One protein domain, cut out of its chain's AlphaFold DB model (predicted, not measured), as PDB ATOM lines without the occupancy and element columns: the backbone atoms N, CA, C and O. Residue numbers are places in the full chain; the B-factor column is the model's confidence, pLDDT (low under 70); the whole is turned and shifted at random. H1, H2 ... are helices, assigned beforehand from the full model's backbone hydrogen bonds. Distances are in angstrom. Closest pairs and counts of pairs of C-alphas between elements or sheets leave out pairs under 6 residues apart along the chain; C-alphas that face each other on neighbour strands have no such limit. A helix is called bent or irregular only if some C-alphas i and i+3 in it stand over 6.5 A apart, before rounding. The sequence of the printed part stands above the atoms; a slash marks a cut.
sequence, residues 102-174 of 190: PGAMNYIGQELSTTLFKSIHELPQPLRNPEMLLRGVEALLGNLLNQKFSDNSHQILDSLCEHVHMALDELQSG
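What this domain is: This is residues 102 to 174 of the 190 residues of an uncharacterized protein of Legionella sp. TUM19329 (UniProt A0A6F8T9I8). Three helices joined end to end make an open, loose zigzag of two Vs that share H2: H1 and H2 meet near the end of H1 and the start of H2, and H2 and H3 meet near the end of H2 and the start of H3. The far arms of the two Vs, residues 102 to 111 of H1 and residues 158 to 174, of which 158 to 173 belong to H3, stick out free, and H1 and H3 stay apart. The printed part has 73 residues with three named helices, in the order H1, H2, H3, and no named strand; its class is all helix. It is loose, with a radius of gyration of the C-alphas of 14.5 A, and its C-alphas span 37 by 36 by 21 A.

How they stand to each other: Begin with H1, residues 102 to 122, which with H3, residues 153 to 173, is the longest helix at 21 residues. Look at residues 116 to 120, the part of H1 that alone touches H2, residues 130 to 148; on H2 the touching part is residues 132 to 136 alone. The closest C-alphas of the two helices are those of Leu 116 and Leu 133, 6.7 A apart. H1 and H2 run opposite ways at a steep tilt of 59 degrees. Then go to residues 145 to 146, with which alone H2 touches H3; on H3 it is residues 153 to 157 alone. Here the closest C-alphas are those of Leu 145 and Ser 153, 5.1 A apart. H2 and H3 form a helical hairpin, running opposite ways at a steep tilt of 44 degrees. H1 and H3 are apart. In H1 and H3 every O i to N i+4 pair is within hydrogen-bond range; in H2 it is 14 of 15.

Where its parts are: Find C-alpha 102 at (-33.415, -106.772, 24.554); from there H1 runs 30.7 A to C-alpha 122 at (-18.390, -103.042, 51.008). H2 begins at C-alpha 130 and runs 27.7 A to C-alpha 148. H3 begins at C-alpha 153 and runs 30.0 A to C-alpha 173 at (-38.906, -124.139, 29.300). None of the three helices is bent.

The domain as a whole: The two C-alphas farthest apart are those of Pro 124 and Gly 174, at 39.1 A, while those of Pro 102 and Gly 174, the first and last printed, are 17.6 A apart. The printed part has no cut. The link from H1 to H2 is short, with 7 residues, and the link from H2 to H3 is tight, with 4 residues. The mean pLDDT of the printed part is 84.9, and in this predicted model the one printed residue under 70 is residue 174.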
ATOM      1  N   PRO A 102     -33.724-105.621  23.706       77.88
ATOM      2  CA  PRO A 102     -33.415-106.772  24.554       77.88
ATOM      3  C   PRO A 102     -31.964-106.777  25.051       77.88
ATOM      4  O   PRO A 102     -31.737-107.048  26.231       77.88
ATOM      5  N   GLY A 103     -30.997-106.465  24.179       77.19
ATOM      6  CA  GLY A 103     -29.590-106.338  24.549       77.19
ATOM      7  C   GLY A 103     -29.366-105.232  25.577       77.19
ATOM      8  O   GLY A 103     -28.722-105.473  26.600       77.19
ATOM      9  N   ALA A 104     -29.989-104.068  25.372       77.62
ATOM     10  CA  ALA A 104     -29.920-102.939  26.297       77.62
ATOM     11  C   ALA A 104     -30.480-103.286  27.684       77.62
ATOM     12  O   ALA A 104     -29.824-103.042  28.697       77.62
ATOM     13  N   MET A 105     -31.657-103.917  27.746       79.81
ATOM     14  CA  MET A 105     -32.263-104.324  29.020       79.81
ATOM     15  C   MET A 105     -31.419-105.372  29.753       79.81
ATOM     16  O   MET A 105     -31.268-105.295  30.972       79.81
ATOM     17  N   ASN A 106     -30.823-106.320  29.023       77.69
ATOM     18  CA  ASN A 106     -29.928-107.307  29.619       77.69
ATOM     19  C   ASN A 106     -28.647-106.661  30.170       77.69
ATOM     20  O   ASN A 106     -28.227-106.988  31.277       77.69
ATOM     21  N   TYR A 107     -28.048-105.726  29.431       79.88
ATOM     22  CA  TYR A 107     -26.868-104.991  29.887       79.88
ATOM     23  C   TYR A 107     -27.148-104.169  31.143       79.88
ATOM     24  O   TYR A 107     -26.426-104.300  32.127       79.88
ATOM     25  N   ILE A 108     -28.246-103.407  31.162       82.69
ATOM     26  CA  ILE A 108     -28.662-102.652  32.352       82.69
ATOM     27  C   ILE A 108     -28.853-103.594  33.548       82.69
ATOM     28  O   ILE A 108     -28.387-103.297  34.646       82.69
ATOM     29  N   GLY A 109     -29.491-104.753  33.341       81.81
ATOM     30  CA  GLY A 109     -29.660-105.761  34.388       81.81
ATOM     31  C   GLY A 109     -28.331-106.307  34.927       81.81
ATOM     32  O   GLY A 109     -28.177-106.466  36.140       81.81
ATOM     33  N   GLN A 110     -27.355-106.559  34.051       81.12
ATOM     34  CA  GLN A 110     -26.020-107.030  34.434       81.12
ATOM     35  C   GLN A 110     -25.227-105.971  35.206       81.12
ATOM     36  O   GLN A 110     -24.635-106.290  36.241       81.12
ATOM     37  N   GLU A 111     -25.252-104.718  34.754       81.75
ATOM     38  CA  GLU A 111     -24.572-103.610  35.430       81.75
ATOM     39  C   GLU A 111     -25.190-103.321  36.801       81.75
ATOM     40  O   GLU A 111     -24.468-103.161  37.790       81.75
ATOM     41  N   LEU A 112     -26.524-103.343  36.903       83.50
ATOM     42  CA  LEU A 112     -27.226-103.190  38.177       83.50
ATOM     43  C   LEU A 112     -26.858-104.314  39.153       83.50
ATOM     44  O   LEU A 112     -26.520-104.045  40.306       83.50
ATOM     45  N   SER A 113     -26.880-105.565  38.687       80.56
ATOM     46  CA  SER A 113     -26.508-106.733  39.494       80.56
ATOM     47  C   SER A 113     -25.063-106.641  39.989       80.56
ATOM     48  O   SER A 113     -24.798-106.792  41.180       80.56
ATOM     49  N   THR A 114     -24.132-106.303  39.094       82.06
ATOM     50  CA  THR A 114     -22.707-106.139  39.419       82.06
ATOM     51  C   THR A 114     -22.490-105.025  40.441       82.06
ATOM     52  O   THR A 114     -21.732-105.195  41.396       82.06
ATOM     53  N   THR A 115     -23.174-103.894  40.273       84.00
ATOM     54  CA  THR A 115     -23.073-102.742  41.177       84.00
ATOM     55  C   THR A 115     -23.618-103.067  42.566       84.00
ATOM     56  O   THR A 115     -22.954-102.802  43.572       84.00
ATOM     57  N   LEU A 116     -24.791-103.705  42.641       83.50
ATOM     58  CA  LEU A 116     -25.373-104.156  43.907       83.50
ATOM     59  C   LEU A 116     -24.471-105.177  44.601       83.50
ATOM     60  O   LEU A 116     -24.229-105.071  45.801       83.50
ATOM     61  N   PHE A 117     -23.920-106.128  43.848       82.94
ATOM     62  CA  PHE A 117     -23.010-107.132  44.387       82.94
ATOM     63  C   PHE A 117     -21.745-106.502  44.986       82.94
ATOM     64  O   PHE A 117     -21.395-106.803  46.128       82.94
ATOM     65  N   LYS A 118     -21.096-105.571  44.271       84.00
ATOM     66  CA  LYS A 118     -19.949-104.807  44.798       84.00
ATOM     67  C   LYS A 118     -20.313-104.065  46.086       84.00
ATOM     68  O   LYS A 118     -19.610-104.202  47.082       84.00
ATOM     69  N   SER A 119     -21.457-103.383  46.095       85.38
ATOM     70  CA  SER A 119     -21.938-102.623  47.257       85.38
ATOM     71  C   SER A 119     -22.151-103.512  48.492       85.38
ATOM     72  O   SER A 119     -21.840-103.116  49.611       85.38
ATOM     73  N   ILE A 120     -22.620-104.752  48.314       85.75
ATOM     74  CA  ILE A 120     -22.760-105.713  49.422       85.75
ATOM     75  C   ILE A 120     -21.399-106.095  49.997       85.75
ATOM     76  O   ILE A 120     -21.263-106.228  51.212       85.75
ATOM     77  N   HIS A 121     -20.379-106.257  49.156       82.31
ATOM     78  CA  HIS A 121     -19.028-106.580  49.613       82.31
ATOM     79  C   HIS A 121     -18.363-105.443  50.404       82.31
ATOM     80  O   HIS A 121     -17.475-105.713  51.220       82.31
ATOM     81  N   GLU A 122     -18.827-104.208  50.233       87.75
ATOM     82  CA  GLU A 122     -18.390-103.042  51.008       87.75
ATOM     83  C   GLU A 122     -19.036-102.974  52.405       87.75
ATOM     84  O   GLU A 122     -18.496-102.329  53.305       87.75
ATOM     85  N   LEU A 123     -20.139-103.695  52.642       85.75
ATOM     86  CA  LEU A 123     -20.807-103.738  53.947       85.75
ATOM     87  C   LEU A 123     -19.937-104.403  55.034       85.75
ATOM     88  O   LEU A 123     -19.015-105.168  54.733       85.75
ATOM     89  N   PRO A 124     -20.234-104.190  56.330       92.38
ATOM     90  CA  PRO A 124     -19.656-104.973  57.421       92.38
ATOM     91  C   PRO A 124     -19.873-106.482  57.242       92.38
ATOM     92  O   PRO A 124     -20.939-106.910  56.805       92.38
ATOM     93  N   GLN A 125     -18.896-107.301  57.651       85.56
ATOM     94  CA  GLN A 125     -18.908-108.762  57.456       85.56
ATOM     95  C   GLN A 125     -20.224-109.468  57.855       85.56
ATOM     96  O   GLN A 125     -20.665-110.320  57.085       85.56
ATOM     97  N   PRO A 126     -20.905-109.120  58.969       91.88
ATOM     98  CA  PRO A 126     -22.178-109.755  59.337       91.88
ATOM     99  C   PRO A 126     -23.319-109.517  58.335       91.88
ATOM    100  O   PRO A 126     -24.270-110.294  58.283       91.88
ATOM    101  N   LEU A 127     -23.229-108.443  57.548       85.94
ATOM    102  CA  LEU A 127     -24.229-108.043  56.562       85.94
ATOM    103  C   LEU A 127     -23.885-108.535  55.148       85.94
ATOM    104  O   LEU A 127     -24.689-108.383  54.241       85.94
ATOM    105  N   ARG A 128     -22.727-109.168  54.926       88.94
ATOM    106  CA  ARG A 128     -22.335-109.703  53.608       88.94
ATOM    107  C   ARG A 128     -22.997-111.049  53.328       88.94
ATOM    108  O   ARG A 128     -22.320-112.065  53.189       88.94
ATOM    109  N   ASN A 129     -24.323-111.081  53.303       87.12
ATOM    110  CA  ASN A 129     -25.084-112.288  53.008       87.12
ATOM    111  C   ASN A 129     -25.901-112.121  51.712       87.12
ATOM    112  O   ASN A 129     -26.227-110.994  51.335       87.12
ATOM    113  N   PRO A 130     -26.247-113.226  51.025       81.38
ATOM    114  CA  PRO A 130     -27.028-113.163  49.791       81.38
ATOM    115  C   PRO A 130     -28.408-112.512  49.961       81.38
ATOM    116  O   PRO A 130     -28.934-111.944  49.006       81.38
ATOM    117  N   GLU A 131     -28.990-112.555  51.166       87.75
ATOM    118  CA  GLU A 131     -30.278-111.910  51.441       87.75
ATOM    119  C   GLU A 131     -30.188-110.386  51.270       87.75
ATOM    120  O   GLU A 131     -31.134-109.782  50.772       87.75
ATOM    121  N   MET A 132     -29.048-109.752  51.577       87.38
ATOM    122  CA  MET A 132     -28.885-108.305  51.380       87.38
ATOM    123  C   MET A 132     -29.027-107.870  49.923       87.38
ATOM    124  O   MET A 132     -29.476-106.754  49.674       87.38
ATOM    125  N   LEU A 133     -28.717-108.742  48.960       83.25
ATOM    126  CA  LEU A 133     -28.962-108.443  47.550       83.25
ATOM    127  C   LEU A 133     -30.460-108.331  47.273       83.25
ATOM    128  O   LEU A 133     -30.906-107.349  46.685       83.25
ATOM    129  N   LEU A 134     -31.242-109.295  47.763       85.69
ATOM    130  CA  LEU A 134     -32.698-109.278  47.635       85.69
ATOM    131  C   LEU A 134     -33.306-108.070  48.353       85.69
ATOM    132  O   LEU A 134     -34.167-107.405  47.786       85.69
ATOM    133  N   ARG A 135     -32.813-107.733  49.552       86.75
ATOM    134  CA  ARG A 135     -33.254-106.543  50.299       86.75
ATOM    135  C   ARG A 135     -32.903-105.236  49.596       86.75
ATOM    136  O   ARG A 135     -33.703-104.308  49.606       86.75
ATOM    137  N   GLY A 136     -31.733-105.162  48.964       86.31
ATOM    138  CA  GLY A 136     -31.334-104.012  48.157       86.31
ATOM    139  C   GLY A 136     -32.258-103.812  46.956       86.31
ATOM    140  O   GLY A 136     -32.723-102.699  46.718       86.31
ATOM    141  N   VAL A 137     -32.589-104.895  46.245       87.31
ATOM    142  CA  VAL A 137     -33.543-104.866  45.125       87.31
ATOM    143  C   VAL A 137     -34.955-104.505  45.603       87.31
ATOM    144  O   VAL A 137     -35.605-103.668  44.982       87.31
ATOM    145  N   GLU A 138     -35.415-105.074  46.722       88.25
ATOM    146  CA  GLU A 138     -36.705-104.757  47.353       88.25
ATOM    147  C   GLU A 138     -36.814-103.259  47.673       88.25
ATOM    148  O   GLU A 138     -37.771-102.603  47.262       88.25
ATOM    149  N   ALA A 139     -35.806-102.700  48.347       88.06
ATOM    150  CA  ALA A 139     -35.774-101.286  48.703       88.06
ATOM    151  C   ALA A 139     -35.726-100.378  47.464       88.06
ATOM    152  O   ALA A 139     -36.425 -99.364  47.413       88.06
ATOM    153  N   LEU A 140     -34.939-100.747  46.447       86.62
ATOM    154  CA  LEU A 140     -34.865-100.018  45.181       86.62
ATOM    155  C   LEU A 140     -36.231 -99.978  44.482       86.62
ATOM    156  O   LEU A 140     -36.709 -98.899  44.129       86.62
ATOM    157  N   LEU A 141     -36.871-101.138  44.313       87.75
ATOM    158  CA  LEU A 141     -38.181-101.244  43.670       87.75
ATOM    159  C   LEU A 141     -39.252-100.498  44.465       87.75
ATOM    160  O   LEU A 141     -39.997 -99.716  43.880       87.75
ATOM    161  N   GLY A 142     -39.296-100.674  45.786       86.12
ATOM    162  CA  GLY A 142     -40.249 -99.979  46.651       86.12
ATOM    163  C   GLY A 142     -40.135 -98.458  46.539       86.12
ATOM    164  O   GLY A 142     -41.141 -97.769  46.368       86.12
ATOM    165  N   ASN A 143     -38.907 -97.932  46.545       86.81
ATOM    166  CA  ASN A 143     -38.662 -96.500  46.386       86.81
ATOM    167  C   ASN A 143     -39.070 -95.993  45.000       86.81
ATOM    168  O   ASN A 143     -39.753 -94.974  44.906       86.81
ATOM    169  N   LEU A 144     -38.698 -96.699  43.929       86.44
ATOM    170  CA  LEU A 144     -39.057 -96.312  42.561       86.44
ATOM    171  C   LEU A 144     -40.571 -96.319  42.344       86.44
ATOM    172  O   LEU A 144     -41.116 -95.363  41.791       86.44
ATOM    173  N   LEU A 145     -41.249 -97.368  42.813       88.38
ATOM    174  CA  LEU A 145     -42.700 -97.492  42.726       88.38
ATOM    175  C   LEU A 145     -43.396 -96.355  43.469       88.38
ATOM    176  O   LEU A 145     -44.283 -95.711  42.915       88.38
ATOM    177  N   ASN A 146     -42.955 -96.048  44.686       86.19
ATOM    178  CA  ASN A 146     -43.528 -94.955  45.460       86.19
ATOM    179  C   ASN A 146     -43.276 -93.577  44.815       86.19
ATOM    180  O   ASN A 146     -44.159 -92.726  44.811       86.19
ATOM    181  N   GLN A 147     -42.088 -93.350  44.246       85.88
ATOM    182  CA  GLN A 147     -41.711 -92.057  43.664       85.88
ATOM    183  C   GLN A 147     -42.339 -91.786  42.293       85.88
ATOM    184  O   GLN A 147     -42.655 -90.639  41.980       85.88
ATOM    185  N   LYS A 148     -42.451 -92.807  41.437       85.00
ATOM    186  CA  LYS A 148     -42.886 -92.647  40.037       85.00
ATOM    187  C   LYS A 148     -44.346 -93.021  39.813       85.00
ATOM    188  O   LYS A 148     -44.933 -92.566  38.837       85.00
ATOM    189  N   PHE A 149     -44.911 -93.833  40.703       89.75
ATOM    190  CA  PHE A 149     -46.193 -94.498  40.509       89.75
ATOM    191  C   PHE A 149     -47.054 -94.466  41.779       89.75
ATOM    192  O   PHE A 149     -47.758 -95.426  42.067       89.75
ATOM    193  N   SER A 150     -46.998 -93.384  42.564       80.81
ATOM    194  CA  SER A 150     -47.667 -93.277  43.875       80.81
ATOM    195  C   SER A 150     -49.130 -93.739  43.880       80.81
ATOM    196  O   SER A 150     -49.575 -94.349  44.849       80.81
ATOM    197  N   ASP A 151     -49.855 -93.510  42.783       87.94
ATOM    198  CA  ASP A 151     -51.295 -93.770  42.678       87.94
ATOM    199  C   ASP A 151     -51.624 -95.194  42.181       87.94
ATOM    200  O   ASP A 151     -52.755 -95.657  42.327       87.94
ATOM    201  N   ASN A 152     -50.655 -95.905  41.593       88.31
ATOM    202  CA  ASN A 152     -50.838 -97.228  40.977       88.31
ATOM    203  C   ASN A 152     -49.660 -98.195  41.208       88.31
ATOM    204  O   ASN A 152     -49.505 -99.185  40.488       88.31
ATOM    205  N   SER A 153     -48.852 -97.937  42.233       88.06
ATOM    206  CA  SER A 153     -47.625 -98.665  42.577       88.06
ATOM    207  C   SER A 153     -47.845-100.171  42.720       88.06
ATOM    208  O   SER A 153     -47.065-100.957  42.191       88.06
ATOM    209  N   HIS A 154     -48.941-100.577  43.365       88.62
ATOM    210  CA  HIS A 154     -49.310-101.985  43.525       88.62
ATOM    211  C   HIS A 154     -49.664-102.665  42.198       88.62
ATOM    212  O   HIS A 154     -49.183-103.757  41.937       88.62
ATOM    213  N   GLN A 155     -50.427-102.003  41.321       89.81
ATOM    214  CA  GLN A 155     -50.793-102.574  40.017       89.81
ATOM    215  C   GLN A 155     -49.565-102.758  39.115       89.81
ATOM    216  O   GLN A 155     -49.465-103.737  38.378       89.81
ATOM    217  N   ILE A 156     -48.616-101.822  39.180       89.12
ATOM    218  CA  ILE A 156     -47.355-101.927  38.438       89.12
ATOM    219  C   ILE A 156     -46.460-103.014  39.033       89.12
ATOM    220  O   ILE A 156     -45.809-103.730  38.274       89.12
ATOM    221  N   LEU A 157     -46.449-103.177  40.359       89.94
ATOM    222  CA  LEU A 157     -45.754-104.288  41.004       89.94
ATOM    223  C   LEU A 157     -46.342-105.640  40.580       89.94
ATOM    224  O   LEU A 157     -45.579-106.531  40.225       89.94
ATOM    225  N   ASP A 158     -47.667-105.773  40.549       89.56
ATOM    226  CA  ASP A 158     -48.335-107.002  40.110       89.56
ATOM    227  C   ASP A 158     -47.976-107.332  38.652       89.56
ATOM    228  O   ASP A 158     -47.559-108.451  38.348       89.56
ATOM    229  N   SER A 159     -48.024-106.335  37.760       89.31
ATOM    230  CA  SER A 159     -47.607-106.488  36.358       89.31
ATOM    231  C   SER A 159     -46.122-106.857  36.224       89.31
ATOM    232  O   SER A 159     -45.763-107.702  35.400       89.31
ATOM    233  N   LEU A 160     -45.247-106.281  37.055       88.06
ATOM    234  CA  LEU A 160     -43.837-106.666  37.116       88.06
ATOM    235  C   LEU A 160     -43.681-108.126  37.561       88.06
ATOM    236  O   LEU A 160     -42.915-108.863  36.942       88.06
ATOM    237  N   CYS A 161     -44.401-108.559  38.598       88.88
ATOM    238  CA  CYS A 161     -44.379-109.941  39.072       88.88
ATOM    239  C   CYS A 161     -44.821-110.916  37.975       88.88
ATOM    240  O   CYS A 161     -44.137-111.912  37.744       88.88
ATOM    241  N   GLU A 162     -45.898-110.610  37.248       91.25
ATOM    242  CA  GLU A 162     -46.338-111.405  36.095       91.25
ATOM    243  C   GLU A 162     -45.240-111.516  35.030       91.25
ATOM    244  O   GLU A 162     -44.936-112.612  34.558       91.25
ATOM    245  N   HIS A 163     -44.587-110.404  34.683       85.06
ATOM    246  CA  HIS A 163     -43.503-110.395  33.700       85.06
ATOM    247  C   HIS A 163     -42.274-111.187  34.161       85.06
ATOM    248  O   HIS A 163     -41.663-111.896  33.360       85.06
ATOM    249  N   VAL A 164     -41.923-111.109  35.447       86.81
ATOM    250  CA  VAL A 164     -40.834-111.901  36.032       86.81
ATOM    251  C   VAL A 164     -41.168-113.390  35.984       86.81
ATOM    252  O   VAL A 164     -40.321-114.180  35.575       86.81
ATOM    253  N   HIS A 165     -42.394-113.783  36.340       88.94
ATOM    254  CA  HIS A 165     -42.833-115.174  36.236       88.94
ATOM    255  C   HIS A 165     -42.762-115.685  34.795       88.94
ATOM    256  O   HIS A 165     -42.159-116.729  34.561       88.94
ATOM    257  N   MET A 166     -43.261-114.913  33.822       85.56
ATOM    258  CA  MET A 166     -43.154-115.265  32.401       85.56
ATOM    259  C   MET A 166     -41.695-115.451  31.960       85.56
ATOM    260  O   MET A 166     -41.368-116.450  31.323       85.56
ATOM    261  N   ALA A 167     -40.797-114.535  32.333       80.75
ATOM    262  CA  ALA A 167     -39.381-114.636  31.984       80.75
ATOM    263  C   ALA A 167     -38.697-115.857  32.629       80.75
ATOM    264  O   ALA A 167     -37.880-116.527  31.994       80.75
ATOM    265  N   LEU A 168     -39.033-116.180  33.881       83.75
ATOM    266  CA  LEU A 168     -38.517-117.371  34.561       83.75
ATOM    267  C   LEU A 168     -39.027-118.661  33.906       83.75
ATOM    268  O   LEU A 168     -38.244-119.595  33.720       83.75
ATOM    269  N   ASP A 169     -40.294-118.699  33.500       87.38
ATOM    270  CA  ASP A 169     -40.884-119.831  32.781       87.38
ATOM    271  C   ASP A 169     -40.246-120.017  31.394       87.38
ATOM    272  O   ASP A 169     -39.989-121.145  30.960       87.38
ATOM    273  N   GLU A 170     -39.918-118.931  30.692       81.88
ATOM    274  CA  GLU A 170     -39.162-118.976  29.435       81.88
ATOM    275  C   GLU A 170     -37.765-119.584  29.624       81.88
ATOM    276  O   GLU A 170     -37.357-120.456  28.849       81.88
ATOM    277  N   LEU A 171     -37.053-119.192  30.687       80.00
ATOM    278  CA  LEU A 171     -35.740-119.752  31.020       80.00
ATOM    279  C   LEU A 171     -35.820-121.242  31.382       80.00
ATOM    280  O   LEU A 171     -34.958-122.021  30.972       80.00
ATOM    281  N   GLN A 172     -36.856-121.654  32.115       80.88
ATOM    282  CA  GLN A 172     -37.067-123.056  32.495       80.88
ATOM    283  C   GLN A 172     -37.513-123.929  31.319       80.88
ATOM    284  O   GLN A 172     -37.108-125.086  31.210       80.88
ATOM    285  N   SER A 173     -38.339-123.389  30.424       76.56
ATOM    286  CA  SER A 173     -38.906-124.139  29.300       76.56
ATOM    287  C   SER A 173     -37.919-124.376  28.155       76.56
ATOM    288  O   SER A 173     -38.242-125.118  27.224       76.56
ATOM    289  N   GLY A 174     -36.721-123.775  28.196       60.16
ATOM    290  CA  GLY A 174     -35.658-123.990  27.209       60.16
ATOM    291  C   GLY A 174     -36.072-123.672  25.767       60.16
ATOM    292  O   GLY A 174     -35.392-124.084  24.821       60.16
TER     293      GLY A 174